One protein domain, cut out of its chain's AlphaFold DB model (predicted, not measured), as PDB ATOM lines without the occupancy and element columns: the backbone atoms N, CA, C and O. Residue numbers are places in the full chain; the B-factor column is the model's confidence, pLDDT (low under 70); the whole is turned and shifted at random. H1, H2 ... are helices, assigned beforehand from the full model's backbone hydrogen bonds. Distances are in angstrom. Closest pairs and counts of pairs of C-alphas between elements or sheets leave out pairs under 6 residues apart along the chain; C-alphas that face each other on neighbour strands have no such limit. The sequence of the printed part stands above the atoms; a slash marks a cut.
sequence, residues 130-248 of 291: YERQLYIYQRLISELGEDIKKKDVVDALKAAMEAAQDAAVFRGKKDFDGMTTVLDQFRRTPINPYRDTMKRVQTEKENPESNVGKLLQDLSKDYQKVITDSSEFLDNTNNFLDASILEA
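This is residues 130 to 248 of the 291 residues of an uncharacterized protein of Nostoc sp. 'Peltigera malacea cyanobiont' DB3992 (UniProt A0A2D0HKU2). Two helical hairpins, H2 with H3 and H4 with H5, lie toward opposite ends of a rod; the long helix H6 packs on H3 at a slant, and H1 sits near the middle, packing on H4 and H6. H2, H3 and H6 make an up-and-down bundle, each running against the one before it. The printed part has 119 residues with six named helices, H1 to H6, no named strand, and is all helix. It is only just loose, close to compact, with a radius of gyration of the C-alphas of 16.7 A and spans of 56 by 24 by 22 A.

Find C-alpha 130 at (343.352, 317.641, 220.694), where H1, residues 130 to 144, begins. Next come H2, residues 150 to 166, 24.3 A long, and H3, residues 176 to 188. H4, residues 191 to 206, is 22.6 A long, and H5 holds residues 212 to 220. H6, residues 224 to 248, runs 35.6 A to C-alpha 248 at (341.095, 354.224, 205.745).

In the bundle, H2 and H3 touch at a shallow tilt of 6 degrees, opposite ways; their closest C-alphas, Val 154 and Leu 183, are 6.2 A apart. H6 touches H3 with residues 229 to 237 alone, closest at the C-alphas of Phe 186 and Asp 229, 5.7 A. H1 touches H6, closest at C-alphas 136 and 227, 6.8 A, and H4, closest at C-alphas 134 and 198, 7.1 A. H4 and H5 touch at a shallow tilt of 16 degrees, closest at C-alphas 201 and 215, 6.0 A. H2 and H5 are apart. In H1 to H6, every O i to N i+4 pair is within hydrogen-bond range.

Look to Ala 168 and Glu 209 for the C-alphas farthest apart, 56.7 A. The printed part has no cut and no long link. The mean pLDDT of the printed part is 91.6, and no printed residue is under 70.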
ATOM      1  N   TYR A 130     342.057 317.271 221.257       93.88
ATOM      2  CA  TYR A 130     343.352 317.641 220.694       93.88
ATOM      3  C   TYR A 130     343.189 318.600 219.517       93.88
ATOM      4  O   TYR A 130     343.772 319.680 219.532       93.88
ATOM      5  N   GLU A 131     342.374 318.244 218.522       93.06
ATOM      6  CA  GLU A 131     342.142 319.073 217.334       93.06
ATOM      7  C   GLU A 131     341.555 320.437 217.698       93.06
ATOM      8  O   GLU A 131     342.019 321.463 217.196       93.06
ATOM      9  N   ARG A 132     340.587 320.464 218.623       92.31
ATOM     10  CA  ARG A 132     339.976 321.700 219.123       92.31
ATOM     11  C   ARG A 132     341.017 322.633 219.737       92.31
ATOM     12  O   ARG A 132     341.121 323.787 219.321       92.31
ATOM     13  N   GLN A 133     341.783 322.158 220.722       93.38
ATOM     14  CA  GLN A 133     342.783 322.993 221.399       93.38
ATOM     15  C   GLN A 133     343.932 323.367 220.451       93.38
ATOM     16  O   GLN A 133     344.372 324.518 220.423       93.38
ATOM     17  N   LEU A 134     344.373 322.430 219.607       93.25
ATOM     18  CA  LEU A 134     345.410 322.670 218.608       93.25
ATOM     19  C   LEU A 134     345.012 323.769 217.625       93.25
ATOM     20  O   LEU A 134     345.835 324.637 217.349       93.25
ATOM     21  N   TYR A 135     343.772 323.770 217.134       92.75
ATOM     22  CA  TYR A 135     343.276 324.798 216.220       92.75
ATOM     23  C   TYR A 135     343.432 326.205 216.814       92.75
ATOM     24  O   TYR A 135     343.993 327.099 216.180       92.75
ATOM     25  N   ILE A 136     343.009 326.392 218.067       90.75
ATOM     26  CA  ILE A 136     343.123 327.681 218.768       90.75
ATOM     27  C   ILE A 136     344.590 328.047 219.004       90.75
ATOM     28  O   ILE A 136     344.988 329.195 218.810       90.75
ATOM     29  N   TYR A 137     345.406 327.075 219.410       93.56
ATOM     30  CA  TYR A 137     346.834 327.272 219.638       93.56
ATOM     31  C   TYR A 137     347.580 327.688 218.361       93.56
ATOM     32  O   TYR A 137     348.342 328.653 218.380       93.56
ATOM     33  N   GLN A 138     347.325 327.007 217.243       93.75
ATOM     34  CA  GLN A 138     347.910 327.335 215.944       93.75
ATOM     35  C   GLN A 138     347.485 328.722 215.481       93.75
ATOM     36  O   GLN A 138     348.334 329.489 215.042       93.75
ATOM     37  N   ARG A 139     346.204 329.067 215.648       93.31
ATOM     38  CA  ARG A 139     345.684 330.396 215.326       93.31
ATOM     39  C   ARG A 139     346.368 331.496 216.147       93.31
ATOM     40  O   ARG A 139     346.715 332.547 215.622       93.31
ATOM     41  N   LEU A 140     346.603 331.247 217.432       91.69
ATOM     42  CA  LEU A 140     347.294 332.185 218.316       91.69
ATOM     43  C   LEU A 140     348.763 332.378 217.908       91.69
ATOM     44  O   LEU A 140     349.243 333.509 217.881       91.69
ATOM     45  N   ILE A 141     349.462 331.303 217.539       91.94
ATOM     46  CA  ILE A 141     350.857 331.381 217.081       91.94
ATOM     47  C   ILE A 141     350.979 332.005 215.694       91.94
ATOM     48  O   ILE A 141     351.916 332.766 215.469       91.94
ATOM     49  N   SER A 142     350.066 331.713 214.767       92.25
ATOM     50  CA  SER A 142     350.122 332.287 213.420       92.25
ATOM     51  C   SER A 142     349.972 333.806 213.435       92.25
ATOM     52  O   SER A 142     350.599 334.478 212.626       92.25
ATOM     53  N   GLU A 143     349.172 334.333 214.363       88.56
ATOM     54  CA  GLU A 143     348.881 335.768 214.463       88.56
ATOM     55  C   GLU A 143     349.890 336.515 215.346       88.56
ATOM     56  O   GLU A 143     350.283 337.639 215.039       88.56
ATOM     57  N   LEU A 144     350.328 335.909 216.456       88.31
ATOM     58  CA  LEU A 144     351.135 336.594 217.477       88.31
ATOM     59  C   LEU A 144     352.591 336.110 217.559       88.31
ATOM     60  O   LEU A 144     353.395 336.702 218.283       88.31
ATOM     61  N   GLY A 145     352.939 335.048 216.833       87.38
ATOM     62  CA  GLY A 145     354.236 334.378 216.904       87.38
ATOM     63  C   GLY A 145     354.377 333.437 218.105       87.38
ATOM     64  O   GLY A 145     353.511 333.338 218.973       87.38
ATOM     65  N   GLU A 146     355.499 332.713 218.170       82.19
ATOM     66  CA  GLU A 146     355.756 331.763 219.264       82.19
ATOM     67  C   GLU A 146     356.105 332.438 220.601       82.19
ATOM     68  O   GLU A 146     355.732 331.937 221.670       82.19
ATOM     69  N   ASP A 147     356.819 333.568 220.559       84.75
ATOM     70  CA  ASP A 147     357.251 334.325 221.741       84.75
ATOM     71  C   ASP A 147     356.406 335.589 221.938       84.75
ATOM     72  O   ASP A 147     356.821 336.719 221.673       84.75
ATOM     73  N   ILE A 148     355.165 335.375 222.371       84.31
ATOM     74  CA  ILE A 148     354.159 336.429 222.489       84.31
ATOM     75  C   ILE A 148     354.498 337.369 223.644       84.31
ATOM     76  O   ILE A 148     354.263 337.075 224.821       84.31
ATOM     77  N   LYS A 149     354.937 338.578 223.302       89.69
ATOM     78  CA  LYS A 149     355.029 339.693 224.248       89.69
ATOM     79  C   LYS A 149     353.668 340.369 224.374       89.69
ATOM     80  O   LYS A 149     353.417 341.405 223.770       89.69
ATOM     81  N   LYS A 150     352.770 339.781 225.178       90.62
ATOM     82  CA  LYS A 150     351.369 340.243 225.328       90.62
ATOM     83  C   LYS A 150     351.235 341.744 225.581       90.62
ATOM     84  O   LYS A 150     350.306 342.363 225.082       90.62
ATOM     85  N   LYS A 151     352.141 342.310 226.385       92.62
ATOM     86  CA  LYS A 151     352.147 343.744 226.683       92.62
ATOM     87  C   LYS A 151     352.365 344.555 225.406       92.62
ATOM     88  O   LYS A 151     351.550 345.411 225.109       92.62
ATOM     89  N   ASP A 152     353.402 344.225 224.648       92.94
ATOM     90  CA  ASP A 152     353.771 344.933 223.424       92.94
ATOM     91  C   ASP A 152     352.656 344.834 222.370       92.94
ATOM     92  O   ASP A 152     352.313 345.832 221.746       92.94
ATOM     93  N   VAL A 153     352.030 343.657 222.232       93.25
ATOM     94  CA  VAL A 153     350.879 343.447 221.337       93.25
ATOM     95  C   VAL A 153     349.690 344.323 221.744       93.25
ATOM     96  O   VAL A 153     349.111 345.010 220.906       93.25
ATOM     97  N   VAL A 154     349.323 344.318 223.029       94.50
ATOM     98  CA  VAL A 154     348.194 345.112 223.533       94.50
ATOM     99  C   VAL A 154     348.475 346.609 223.420       94.50
ATOM    100  O   VAL A 154     347.592 347.352 223.003       94.50
ATOM    101  N   ASP A 155     349.685 347.056 223.755       94.38
ATOM    102  CA  ASP A 155     350.074 348.466 223.678       94.38
ATOM    103  C   ASP A 155     350.072 348.953 222.213       94.38
ATOM    104  O   ASP A 155     349.552 350.031 221.926       94.38
ATOM    105  N   ALA A 156     350.557 348.135 221.268       94.44
ATOM    106  CA  ALA A 156     350.501 348.441 219.836       94.44
ATOM    107  C   ALA A 156     349.060 348.517 219.306       94.44
ATOM    108  O   ALA A 156     348.733 349.421 218.537       94.44
ATOM    109  N   LEU A 157     348.184 347.605 219.739       94.75
ATOM    110  CA  LEU A 157     346.768 347.637 219.369       94.75
ATOM    111  C   LEU A 157     346.052 348.861 219.942       94.75
ATOM    112  O   LEU A 157     345.287 349.487 219.216       94.75
ATOM    113  N   LYS A 158     346.331 349.258 221.192       95.44
ATOM    114  CA  LYS A 158     345.773 350.492 221.771       95.44
ATOM    115  C   LYS A 158     346.197 351.726 220.977       95.44
ATOM    116  O   LYS A 158     345.339 352.516 220.604       95.44
ATOM    117  N   ALA A 159     347.479 351.834 220.627       95.50
ATOM    118  CA  ALA A 159     347.967 352.930 219.789       95.50
ATOM    119  C   ALA A 159     347.292 352.950 218.402       95.50
ATOM    120  O   ALA A 159     346.928 354.012 217.900       95.50
ATOM    121  N   ALA A 160     347.077 351.780 217.787       94.75
ATOM    122  CA  ALA A 160     346.360 351.679 216.516       94.75
ATOM    123  C   ALA A 160     344.881 352.081 216.641       94.75
ATOM    124  O   ALA A 160     344.345 352.735 215.748       94.75
ATOM    125  N   MET A 161     344.221 351.716 217.744       96.00
ATOM    126  CA  MET A 161     342.841 352.117 218.031       96.00
ATOM    127  C   MET A 161     342.713 353.630 218.210       96.00
ATOM    128  O   MET A 161     341.811 354.220 217.622       96.00
ATOM    129  N   GLU A 162     343.610 354.248 218.981       95.44
ATOM    130  CA  GLU A 162     343.656 355.702 219.189       95.44
ATOM    131  C   GLU A 162     343.855 356.432 217.854       95.44
ATOM    132  O   GLU A 162     343.048 357.282 217.487       95.44
ATOM    133  N   ALA A 163     344.834 356.008 217.048       94.12
ATOM    134  CA  ALA A 163     345.071 356.590 215.728       94.12
ATOM    135  C   ALA A 163     343.866 356.433 214.778       94.12
ATOM    136  O   ALA A 163     343.521 357.357 214.038       94.12
ATOM    137  N   ALA A 164     343.200 355.274 214.794       92.06
ATOM    138  CA  ALA A 164     342.000 355.044 213.993       92.06
ATOM    139  C   ALA A 164     340.814 355.902 214.465       92.06
ATOM    140  O   ALA A 164     340.007 356.349 213.644       92.06
ATOM    141  N   GLN A 165     340.697 356.142 215.773       93.75
ATOM    142  CA  GLN A 165     339.671 357.005 216.349       93.75
ATOM    143  C   GLN A 165     339.904 358.471 215.972       93.75
ATOM    144  O   GLN A 165     338.970 359.115 215.495       93.75
ATOM    145  N   ASP A 166     341.141 358.958 216.092       93.44
ATOM    146  CA  ASP A 166     341.532 360.324 215.728       93.44
ATOM    147  C   ASP A 166     341.282 360.614 214.241       93.44
ATOM    148  O   ASP A 166     340.794 361.682 213.872       93.44
ATOM    149  N   ALA A 167     341.542 359.632 213.373       90.12
ATOM    150  CA  ALA A 167     341.248 359.720 211.944       90.12
ATOM    151  C   ALA A 167     339.764 359.452 211.595       90.12
ATOM    152  O   ALA A 167     339.381 359.481 210.423       90.12
ATOM    153  N   ALA A 168     338.911 359.179 212.590       92.25
ATOM    154  CA  ALA A 168     337.503 358.802 212.444       92.25
ATOM    155  C   ALA A 168     337.255 357.573 211.532       92.25
ATOM    156  O   ALA A 168     336.159 357.397 210.984       92.25
ATOM    157  N   VAL A 169     338.260 356.702 211.403       93.31
ATOM    158  CA  VAL A 169     338.231 355.446 210.630       93.31
ATOM    159  C   VAL A 169     338.100 354.207 211.509       93.31
ATOM    160  O   VAL A 169     338.134 353.093 211.001       93.31
ATOM    161  N   PHE A 170     337.931 354.377 212.822       93.38
ATOM    162  CA  PHE A 170     337.685 353.263 213.728       93.38
ATOM    163  C   PHE A 170     336.417 352.507 213.307       93.38
ATOM    164  O   PHE A 170     335.310 353.060 213.312       93.38
ATOM    165  N   ARG A 171     336.576 351.239 212.925       92.50
ATOM    166  CA  ARG A 171     335.491 350.327 212.550       92.50
ATOM    167  C   ARG A 171     335.719 348.965 213.193       92.50
ATOM    168  O   ARG A 171     336.850 348.575 213.453       92.50
ATOM    169  N   GLY A 172     334.638 348.228 213.408       90.31
ATOM    170  CA  GLY A 172     334.681 346.875 213.949       90.31
ATOM    171  C   GLY A 172     333.347 346.459 214.559       90.31
ATOM    172  O   GLY A 172     332.390 347.230 214.588       90.31
ATOM    173  N   LYS A 173     333.283 345.219 215.049       90.31
ATOM    174  CA  LYS A 173     332.121 344.651 215.750       90.31
ATOM    175  C   LYS A 173     331.893 345.294 217.116       90.31
ATOM    176  O   LYS A 173     330.752 345.379 217.558       90.31
ATOM    177  N   LYS A 174     332.974 345.684 217.795       92.62
ATOM    178  CA  LYS A 174     332.950 346.350 219.100       92.62
ATOM    179  C   LYS A 174     333.259 347.830 218.902       92.62
ATOM    180  O   LYS A 174     334.020 348.196 218.007       92.62
ATOM    181  N   ASP A 175     332.671 348.659 219.750       93.81
ATOM    182  CA  ASP A 175     333.079 350.049 219.910       93.81
ATOM    183  C   ASP A 175     334.436 350.141 220.634       93.81
ATOM    184  O   ASP A 175     335.041 349.135 221.014       93.81
ATOM    185  N   PHE A 176     334.942 351.363 220.799       93.12
ATOM    186  CA  PHE A 176     336.254 351.610 221.398       93.12
ATOM    187  C   PHE A 176     336.367 351.056 222.832       93.12
ATOM    188  O   PHE A 176     337.352 350.394 223.174       93.12
ATOM    189  N   ASP A 177     335.336 351.258 223.656       95.31
ATOM    190  CA  ASP A 177     335.298 350.782 225.045       95.31
ATOM    191  C   ASP A 177     335.177 349.252 225.121       95.31
ATOM    192  O   ASP A 177     335.877 348.591 225.902       95.31
ATOM    193  N   GLY A 178     334.338 348.659 224.266       95.81
ATOM    194  CA  GLY A 178     334.208 347.215 224.137       95.81
ATOM    195  C   GLY A 178     335.515 346.563 223.695       95.81
ATOM    196  O   GLY A 178     335.913 345.543 224.258       95.81
ATOM    197  N   MET A 179     336.229 347.177 222.752       95.88
ATOM    198  CA  MET A 179     337.534 346.698 222.308       95.88
ATOM    199  C   MET A 179     338.593 346.829 223.412       95.88
ATOM    200  O   MET A 179     339.352 345.893 223.658       95.88
ATOM    201  N   THR A 180     338.592 347.937 224.157       95.88
ATOM    202  CA  THR A 180     339.482 348.128 225.315       95.88
ATOM    203  C   THR A 180     339.279 347.041 226.372       95.88
ATOM    204  O   THR A 180     340.250 346.511 226.917       95.88
ATOM    205  N   THR A 181     338.026 346.646 226.609       96.81
ATOM    206  CA  THR A 181     337.683 345.549 227.524       96.81
ATOM    207  C   THR A 181     338.271 344.215 227.057       96.81
ATOM    208  O   THR A 181     338.885 343.512 227.862       96.81
ATOM    209  N   VAL A 182     338.151 343.890 225.764       96.69
ATOM    210  CA  VAL A 182     338.723 342.667 225.167       96.69
ATOM    211  C   VAL A 182     340.252 342.645 225.313       96.69
ATOM    212  O   VAL A 182     340.827 341.635 225.728       96.69
ATOM    213  N   LEU A 183     340.926 343.770 225.045       95.75
ATOM    214  CA  LEU A 183     342.379 343.885 225.207       95.75
ATOM    215  C   LEU A 183     342.823 343.677 226.663       95.75
ATOM    216  O   LEU A 183     343.806 342.978 226.931       95.75
ATOM    217  N   ASP A 184     342.106 344.271 227.618       95.19
ATOM    218  CA  ASP A 184     342.438 344.165 229.038       95.19
ATOM    219  C   ASP A 184     342.155 342.765 229.605       95.19
ATOM    220  O   ASP A 184     342.905 342.294 230.468       95.19
ATOM    221  N   GLN A 185     341.120 342.078 229.109       95.50
ATOM    222  CA  GLN A 185     340.859 340.671 229.419       95.50
ATOM    223  C   GLN A 185     342.029 339.799 228.957       95.50
ATOM    224  O   GLN A 185     342.700 339.202 229.802       95.50
ATOM    225  N   PHE A 186     342.367 339.840 227.664       94.81
ATOM    226  CA  PHE A 186     343.480 339.078 227.086       94.81
ATOM    227  C   PHE A 186     344.818 339.337 227.795       94.81
ATOM    228  O   PHE A 186     345.600 338.419 228.074       94.81
ATOM    229  N   ARG A 187     345.082 340.597 228.166       93.69
ATOM    230  CA  ARG A 187     346.284 340.973 228.923       93.69
ATOM    231  C   ARG A 187     346.399 340.191 230.234       93.69
ATOM    232  O   ARG A 187     347.499 339.734 230.572       93.69
ATOM    233  N   ARG A 188     345.288 340.025 230.957       94.38
ATOM    234  CA  ARG A 188     345.216 339.338 232.260       94.38
ATOM    235  C   ARG A 188     345.206 337.812 232.135       94.38
ATOM    236  O   ARG A 188     345.584 337.135 233.088       94.38
ATOM    237  N   THR A 189     344.833 337.269 230.982       94.00
ATOM    238  CA  THR A 189     344.731 335.825 230.742       94.00
ATOM    239  C   THR A 189     346.103 335.127 230.794       94.00
ATOM    240  O   THR A 189     347.041 335.541 230.099       94.00
ATOM    241  N   PRO A 190     346.282 334.059 231.596       91.69
ATOM    242  CA  PRO A 190     347.553 333.342 231.704       91.69
ATOM    243  C   PRO A 190     347.762 332.388 230.515       91.69
ATOM    244  O   PRO A 190     347.465 331.202 230.588       91.69
ATOM    245  N   ILE A 191     348.305 332.909 229.412       91.44
ATOM    246  CA  ILE A 191     348.515 332.143 228.165       91.44
ATOM    247  C   ILE A 191     349.746 331.227 228.225       91.44
ATOM    248  O   ILE A 191     349.745 330.170 227.602       91.44
ATOM    249  N   ASN A 192     350.780 331.581 228.998       91.75
ATOM    250  CA  ASN A 192     352.027 330.801 229.034       91.75
ATOM    251  C   ASN A 192     351.804 329.335 229.461       91.75
ATOM    252  O   ASN A 192     352.249 328.458 228.727       91.75
ATOM    253  N   PRO A 193     351.058 329.033 230.547       92.56
ATOM    254  CA  PRO A 193     350.781 327.647 230.921       92.56
ATOM    255  C   PRO A 193     350.041 326.853 229.837       92.56
ATOM    256  O   PRO A 193     350.344 325.681 229.631       92.56
ATOM    257  N   TYR A 194     349.094 327.485 229.133       92.81
ATOM    258  CA  TYR A 194     348.384 326.861 228.013       92.81
ATOM    259  C   TYR A 194     349.339 326.549 226.860       92.81
ATOM    260  O   TYR A 194     349.390 325.417 226.388       92.81
ATOM    261  N   ARG A 195     350.161 327.526 226.462       91.94
ATOM    262  CA  ARG A 195     351.165 327.376 225.401       91.94
ATOM    263  C   ARG A 195     352.137 326.240 225.710       91.94
ATOM    264  O   ARG A 195     352.378 325.389 224.860       91.94
ATOM    265  N   ASP A 196     352.666 326.209 226.929       92.88
ATOM    266  CA  ASP A 196     353.625 325.190 227.352       92.88
ATOM    267  C   ASP A 196     352.979 323.798 227.368       92.88
ATOM    268  O   ASP A 196     353.622 322.812 227.008       92.88
ATOM    269  N   THR A 197     351.698 323.706 227.741       93.31
ATOM    270  CA  THR A 197     350.928 322.461 227.628       93.31
ATOM    271  C   THR A 197     350.730 322.038 226.183       93.31
ATOM    272  O   THR A 197     351.034 320.896 225.855       93.31
ATOM    273  N   MET A 198     350.324 322.942 225.296       94.12
ATOM    274  CA  MET A 198     350.119 322.601 223.889       94.12
ATOM    275  C   MET A 198     351.414 322.192 223.179       94.12
ATOM    276  O   MET A 198     351.384 321.273 222.364       94.12
ATOM    277  N   LYS A 199     352.568 322.768 223.548       91.88
ATOM    278  CA  LYS A 199     353.883 322.297 223.071       91.88
ATOM    279  C   LYS A 199     354.174 320.855 223.498       91.88
ATOM    280  O   LYS A 199     354.643 320.059 222.684       91.88
ATOM    281  N   ARG A 200     353.875 320.495 224.754       91.62
ATOM    282  CA  ARG A 200     354.014 319.105 225.235       91.62
ATOM    283  C   ARG A 200     353.061 318.160 224.513       91.62
ATOM    284  O   ARG A 200     353.494 317.103 224.075       91.62
ATOM    285  N   VAL A 201     351.809 318.572 224.330       92.00
ATOM    286  CA  VAL A 201     350.781 317.807 223.614       92.00
ATOM    287  C   VAL A 201     351.199 317.529 222.166       92.00
ATOM    288  O   VAL A 201     351.091 316.392 221.715       92.00
ATOM    289  N   GLN A 202     351.732 318.526 221.452       90.56
ATOM    290  CA  GLN A 202     352.282 318.336 220.103       90.56
ATOM    291  C   GLN A 202     353.457 317.355 220.100       90.56
ATOM    292  O   GLN A 202     353.452 316.393 219.337       90.56
ATOM    293  N   THR A 203     354.420 317.554 221.004       89.75
ATOM    294  CA  THR A 203     355.611 316.695 221.103       89.75
ATOM    295  C   THR A 203     355.233 315.242 221.401       89.75
ATOM    296  O   THR A 203     355.805 314.318 220.830       89.75
ATOM    297  N   GLU A 204     354.254 315.020 222.282       88.75
ATOM    298  CA  GLU A 204     353.785 313.678 222.624       88.75
ATOM    299  C   GLU A 204     353.010 313.037 221.464       88.75
ATOM    300  O   GLU A 204     353.179 311.847 221.228       88.75
ATOM    301  N   LYS A 205     352.224 313.808 220.696       86.62
ATOM    302  CA  LYS A 205     351.493 313.305 219.521       86.62
ATOM    303  C   LYS A 205     352.423 312.904 218.369       86.62
ATOM    304  O   LYS A 205     352.118 311.963 217.643       86.62
ATOM    305  N   GLU A 206     353.525 313.627 218.188       85.81
ATOM    306  CA  GLU A 206     354.531 313.362 217.149       85.81
ATOM    307  C   GLU A 206     355.470 312.198 217.504       85.81
ATOM    308  O   GLU A 206     356.162 311.666 216.634       85.81
ATOM    309  N   ASN A 207     355.490 311.777 218.771       86.25
ATOM    310  CA  ASN A 207     356.296 310.653 219.225       86.25
ATOM    311  C   ASN A 207     355.740 309.321 218.665       86.25
ATOM    312  O   ASN A 207     354.565 309.016 218.882       86.25
ATOM    313  N   PRO A 208     356.558 308.473 218.009       71.00
ATOM    314  CA  PRO A 208     356.146 307.130 217.581       71.00
ATOM    315  C   PRO A 208     355.652 306.232 218.726       71.00
ATOM    316  O   PRO A 208     354.865 305.320 218.495       71.00
ATOM    317  N   GLU A 209     356.094 306.504 219.956       76.50
ATOM    318  CA  GLU A 209     355.652 305.836 221.188       76.50
ATOM    319  C   GLU A 209     354.567 306.640 221.936       76.50
ATOM    320  O   GLU A 209     354.425 306.508 223.153       76.50
ATOM    321  N   SER A 210     353.831 307.507 221.223       73.94
ATOM    322  CA  SER A 210     352.799 308.405 221.761       73.94
ATOM    323  C   SER A 210     351.901 307.699 222.773       73.94
ATOM    324  O   SER A 210     351.118 306.808 222.430       73.94
ATOM    325  N   ASN A 211     351.941 308.164 224.019       78.88
ATOM    326  CA  ASN A 211     351.073 307.656 225.066       78.88
ATOM    327  C   ASN A 211     349.766 308.462 225.100       78.88
ATOM    328  O   ASN A 211     349.726 309.585 225.609       78.88
ATOM    329  N   VAL A 212     348.681 307.856 224.602       81.31
ATOM    330  CA  VAL A 212     347.307 308.404 224.627       81.31
ATOM    331  C   VAL A 212     346.929 308.924 226.015       81.31
ATOM    332  O   VAL A 212     346.257 309.944 226.154       81.31
ATOM    333  N   GLY A 213     347.424 308.270 227.057       81.69
ATOM    334  CA  GLY A 213     347.139 308.648 228.418       81.69
ATOM    335  C   GLY A 213     347.820 309.929 228.896       81.69
ATOM    336  O   GLY A 213     347.222 310.686 229.657       81.69
ATOM    337  N   LYS A 214     349.025 310.251 228.415       85.00
ATOM    338  CA  LYS A 214     349.622 311.568 228.692       85.00
ATOM    339  C   LYS A 214     348.877 312.683 227.963       85.00
ATOM    340  O   LYS A 214     348.681 313.753 228.535       85.00
ATOM    341  N   LEU A 215     348.420 312.417 226.734       89.00
ATOM    342  CA  LEU A 215     347.576 313.353 225.988       89.00
ATOM    343  C   LEU A 215     346.284 313.640 226.754       89.00
ATOM    344  O   LEU A 215     345.927 314.803 226.915       89.00
ATOM    345  N   LEU A 216     345.631 312.606 227.298       90.25
ATOM    346  CA  LEU A 216     344.452 312.773 228.146       90.25
ATOM    347  C   LEU A 216     344.736 313.716 229.322       90.25
ATOM    348  O   LEU A 216     343.981 314.661 229.536       90.25
ATOM    349  N   GLN A 217     345.826 313.497 230.061       89.31
ATOM    350  CA  GLN A 217     346.182 314.321 231.221       89.31
ATOM    351  C   GLN A 217     346.415 315.791 230.858       89.31
ATOM    352  O   GLN A 217     345.903 316.684 231.532       89.31
ATOM    353  N   ASP A 218     347.182 316.060 229.801       90.94
ATOM    354  CA  ASP A 218     347.475 317.433 229.396       90.94
ATOM    355  C   ASP A 218     346.233 318.145 228.823       90.94
ATOM    356  O   ASP A 218     346.015 319.314 229.146       90.94
ATOM    357  N   LEU A 219     345.386 317.451 228.051       91.50
ATOM    358  CA  LEU A 219     344.153 318.014 227.475       91.50
ATOM    359  C   LEU A 219     343.048 318.242 228.513       91.50
ATOM    360  O   LEU A 219     342.211 319.132 228.335       91.50
ATOM    361  N   SER A 220     343.052 317.470 229.602       90.25
ATOM    362  CA  SER A 220     342.054 317.593 230.672       90.25
ATOM    363  C   SER A 220     342.221 318.853 231.518       90.25
ATOM    364  O   SER A 220     341.285 319.256 232.203       90.25
ATOM    365  N   LYS A 221     343.387 319.509 231.465       89.75
ATOM    366  CA  LYS A 221     343.607 320.783 232.159       89.75
ATOM    367  C   LYS A 221     342.566 321.815 231.732       89.75
ATOM    368  O   LYS A 221     342.146 321.863 230.571       89.75
ATOM    369  N   ASP A 222     342.150 322.648 232.678       86.38
ATOM    370  CA  ASP A 222     341.232 323.740 232.386       86.38
ATOM    371  C   ASP A 222     341.990 324.933 231.788       86.38
ATOM    372  O   ASP A 222     342.664 325.707 232.470       86.38
ATOM    373  N   TYR A 223     341.865 325.057 230.470       90.50
ATOM    374  CA  TYR A 223     342.290 326.224 229.710       90.50
ATOM    375  C   TYR A 223     341.120 326.896 228.999       90.50
ATOM    376  O   TYR A 223     341.338 327.676 228.071       90.50
ATOM    377  N   GLN A 224     339.876 326.632 229.411       87.81
ATOM    378  CA  GLN A 224     338.715 327.109 228.670       87.81
ATOM    379  C   GLN A 224     338.645 328.633 228.661       87.81
ATOM    380  O   GLN A 224     338.436 329.234 227.610       87.81
ATOM    381  N   LYS A 225     338.930 329.269 229.800       90.56
ATOM    382  CA  LYS A 225     339.058 330.726 229.862       90.56
ATOM    383  C   LYS A 225     340.142 331.251 228.917       90.56
ATOM    384  O   LYS A 225     339.918 332.227 228.214       90.56
ATOM    385  N   VAL A 226     341.301 330.588 228.862       92.12
ATOM    386  CA  VAL A 226     342.397 330.994 227.967       92.12
ATOM    387  C   VAL A 226     341.967 330.905 226.506       92.12
ATOM    388  O   VAL A 226     342.226 331.824 225.734       92.12
ATOM    389  N   ILE A 227     341.276 329.826 226.147       91.56
ATOM    390  CA  ILE A 227     340.728 329.579 224.815       91.56
ATOM    391  C   ILE A 227     339.690 330.636 224.431       91.56
ATOM    392  O   ILE A 227     339.784 331.203 223.341       91.56
ATOM    393  N   THR A 228     338.727 330.912 225.313       92.44
ATOM    394  CA  THR A 228     337.662 331.892 225.075       92.44
ATOM    395  C   THR A 228     338.248 333.291 224.931       92.44
ATOM    396  O   THR A 228     338.049 333.918 223.894       92.44
ATOM    397  N   ASP A 229     339.041 333.741 225.910       94.38
ATOM    398  CA  ASP A 229     339.635 335.082 225.914       94.38
ATOM    399  C   ASP A 229     340.547 335.288 224.691       94.38
ATOM    400  O   ASP A 229     340.554 336.359 224.089       94.38
ATOM    401  N   SER A 230     341.309 334.260 224.292       94.06
ATOM    402  CA  SER A 230     342.197 334.339 223.122       94.06
ATOM    403  C   SER A 230     341.420 334.365 221.810       94.06
ATOM    404  O   SER A 230     341.783 335.105 220.901       94.06
ATOM    405  N   SER A 231     340.348 333.578 221.699       93.81
ATOM    406  CA  SER A 231     339.508 333.564 220.497       93.81
ATOM    407  C   SER A 231     338.754 334.885 220.344       93.81
ATOM    408  O   SER A 231     338.781 335.465 219.263       93.81
ATOM    409  N   GLU A 232     338.157 335.401 221.428       95.25
ATOM    410  CA  GLU A 232     337.486 336.705 221.419       95.25
ATOM    411  C   GLU A 232     338.479 337.824 221.087       95.25
ATOM    412  O   GLU A 232     338.167 338.688 220.268       95.25
ATOM    413  N   PHE A 233     339.685 337.787 221.660       96.06
ATOM    414  CA  PHE A 233     340.749 338.722 221.314       96.06
ATOM    415  C   PHE A 233     341.047 338.708 219.814       96.06
ATOM    416  O   PHE A 233     340.868 339.737 219.168       96.06
ATOM    417  N   LEU A 234     341.410 337.552 219.249       95.19
ATOM    418  CA  LEU A 234     341.791 337.440 217.837       95.19
ATOM    419  C   LEU A 234     340.643 337.819 216.889       95.19
ATOM    420  O   LEU A 234     340.861 338.499 215.889       95.19
ATOM    421  N   ASP A 235     339.412 337.403 217.192       95.44
ATOM    422  CA  ASP A 235     338.237 337.723 216.375       95.44
ATOM    423  C   ASP A 235     337.966 339.229 216.323       95.44
ATOM    424  O   ASP A 235     337.665 339.770 215.254       95.44
ATOM    425  N   ASN A 236     338.051 339.913 217.468       95.31
ATOM    426  CA  ASN A 236     337.774 341.343 217.535       95.31
ATOM    427  C   ASN A 236     338.946 342.177 217.011       95.31
ATOM    428  O   ASN A 236     338.696 343.157 216.315       95.31
ATOM    429  N   THR A 237     340.202 341.789 217.272       94.75
ATOM    430  CA  THR A 237     341.373 342.512 216.748       94.75
ATOM    431  C   THR A 237     341.447 342.422 215.240       94.75
ATOM    432  O   THR A 237     341.594 343.455 214.593       94.75
ATOM    433  N   ASN A 238     341.284 341.227 214.666       93.94
ATOM    434  CA  ASN A 238     341.353 341.056 213.216       93.94
ATOM    435  C   ASN A 238     340.213 341.819 212.542       93.94
ATOM    436  O   ASN A 238     340.437 342.561 211.594       93.94
ATOM    437  N   ASN A 239     339.001 341.738 213.096       95.44
ATOM    438  CA  ASN A 239     337.879 342.493 212.561       95.44
ATOM    439  C   ASN A 239     338.075 344.016 212.652       95.44
ATOM    440  O   ASN A 239     337.747 344.715 211.695       95.44
ATOM    441  N   PHE A 240     338.592 344.523 213.776       94.94
ATOM    442  CA  PHE A 240     338.918 345.939 213.935       94.94
ATOM    443  C   PHE A 240     339.955 346.389 212.901       94.94
ATOM    444  O   PHE A 240     339.742 347.390 212.213       94.94
ATOM    445  N   LEU A 241     341.055 345.642 212.773       93.19
ATOM    446  CA  LEU A 241     342.142 345.962 211.854       93.19
ATOM    447  C   LEU A 241     341.653 345.938 210.405       93.19
ATOM    448  O   LEU A 241     341.816 346.930 209.698       93.19
ATOM    449  N   ASP A 242     340.986 344.865 209.982       93.94
ATOM    450  CA  ASP A 242     340.489 344.716 208.613       93.94
ATOM    451  C   ASP A 242     339.493 345.822 208.248       93.94
ATOM    452  O   ASP A 242     339.616 346.459 207.198       93.94
ATOM    453  N   ALA A 243     338.521 346.089 209.127       93.75
ATOM    454  CA  ALA A 243     337.489 347.086 208.872       93.75
ATOM    455  C   ALA A 243     338.056 348.513 208.877       93.75
ATOM    456  O   ALA A 243     337.695 349.318 208.017       93.75
ATOM    457  N   SER A 244     338.960 348.825 209.809       93.25
ATOM    458  CA  SER A 244     339.562 350.160 209.906       93.25
ATOM    459  C   SER A 244     340.549 350.421 208.765       93.25
ATOM    460  O   SER A 244     340.576 351.522 208.220       93.25
ATOM    461  N   ILE A 245     341.318 349.410 208.338       92.75
ATOM    462  CA  ILE A 245     342.196 349.506 207.162       92.75
ATOM    463  C   ILE A 245     341.370 349.710 205.891       92.75
ATOM    464  O   ILE A 245     341.747 350.522 205.043       92.75
ATOM    465  N   LEU A 246     340.260 348.986 205.735       94.06
ATOM    466  CA  LEU A 246     339.379 349.136 204.578       94.06
ATOM    467  C   LEU A 246     338.762 350.540 204.516       94.06
ATOM    468  O   LEU A 246     338.799 351.172 203.464       94.06
ATOM    469  N   GLU A 247     338.255 351.044 205.641       93.06
ATOM    470  CA  GLU A 247     337.716 352.404 205.746       93.06
ATOM    471  C   GLU A 247     338.787 353.457 205.443       93.06
ATOM    472  O   GLU A 247     338.546 354.369 204.655       93.06
ATOM    473  N   ALA A 248     339.987 353.315 206.014       89.62
ATOM    474  CA  ALA A 248     341.095 354.224 205.745       89.62
ATOM    475  C   ALA A 248     341.449 354.252 204.253       89.62
ATOM    476  O   ALA A 248     341.608 355.327 203.679       89.62
TER     477      ALA A 248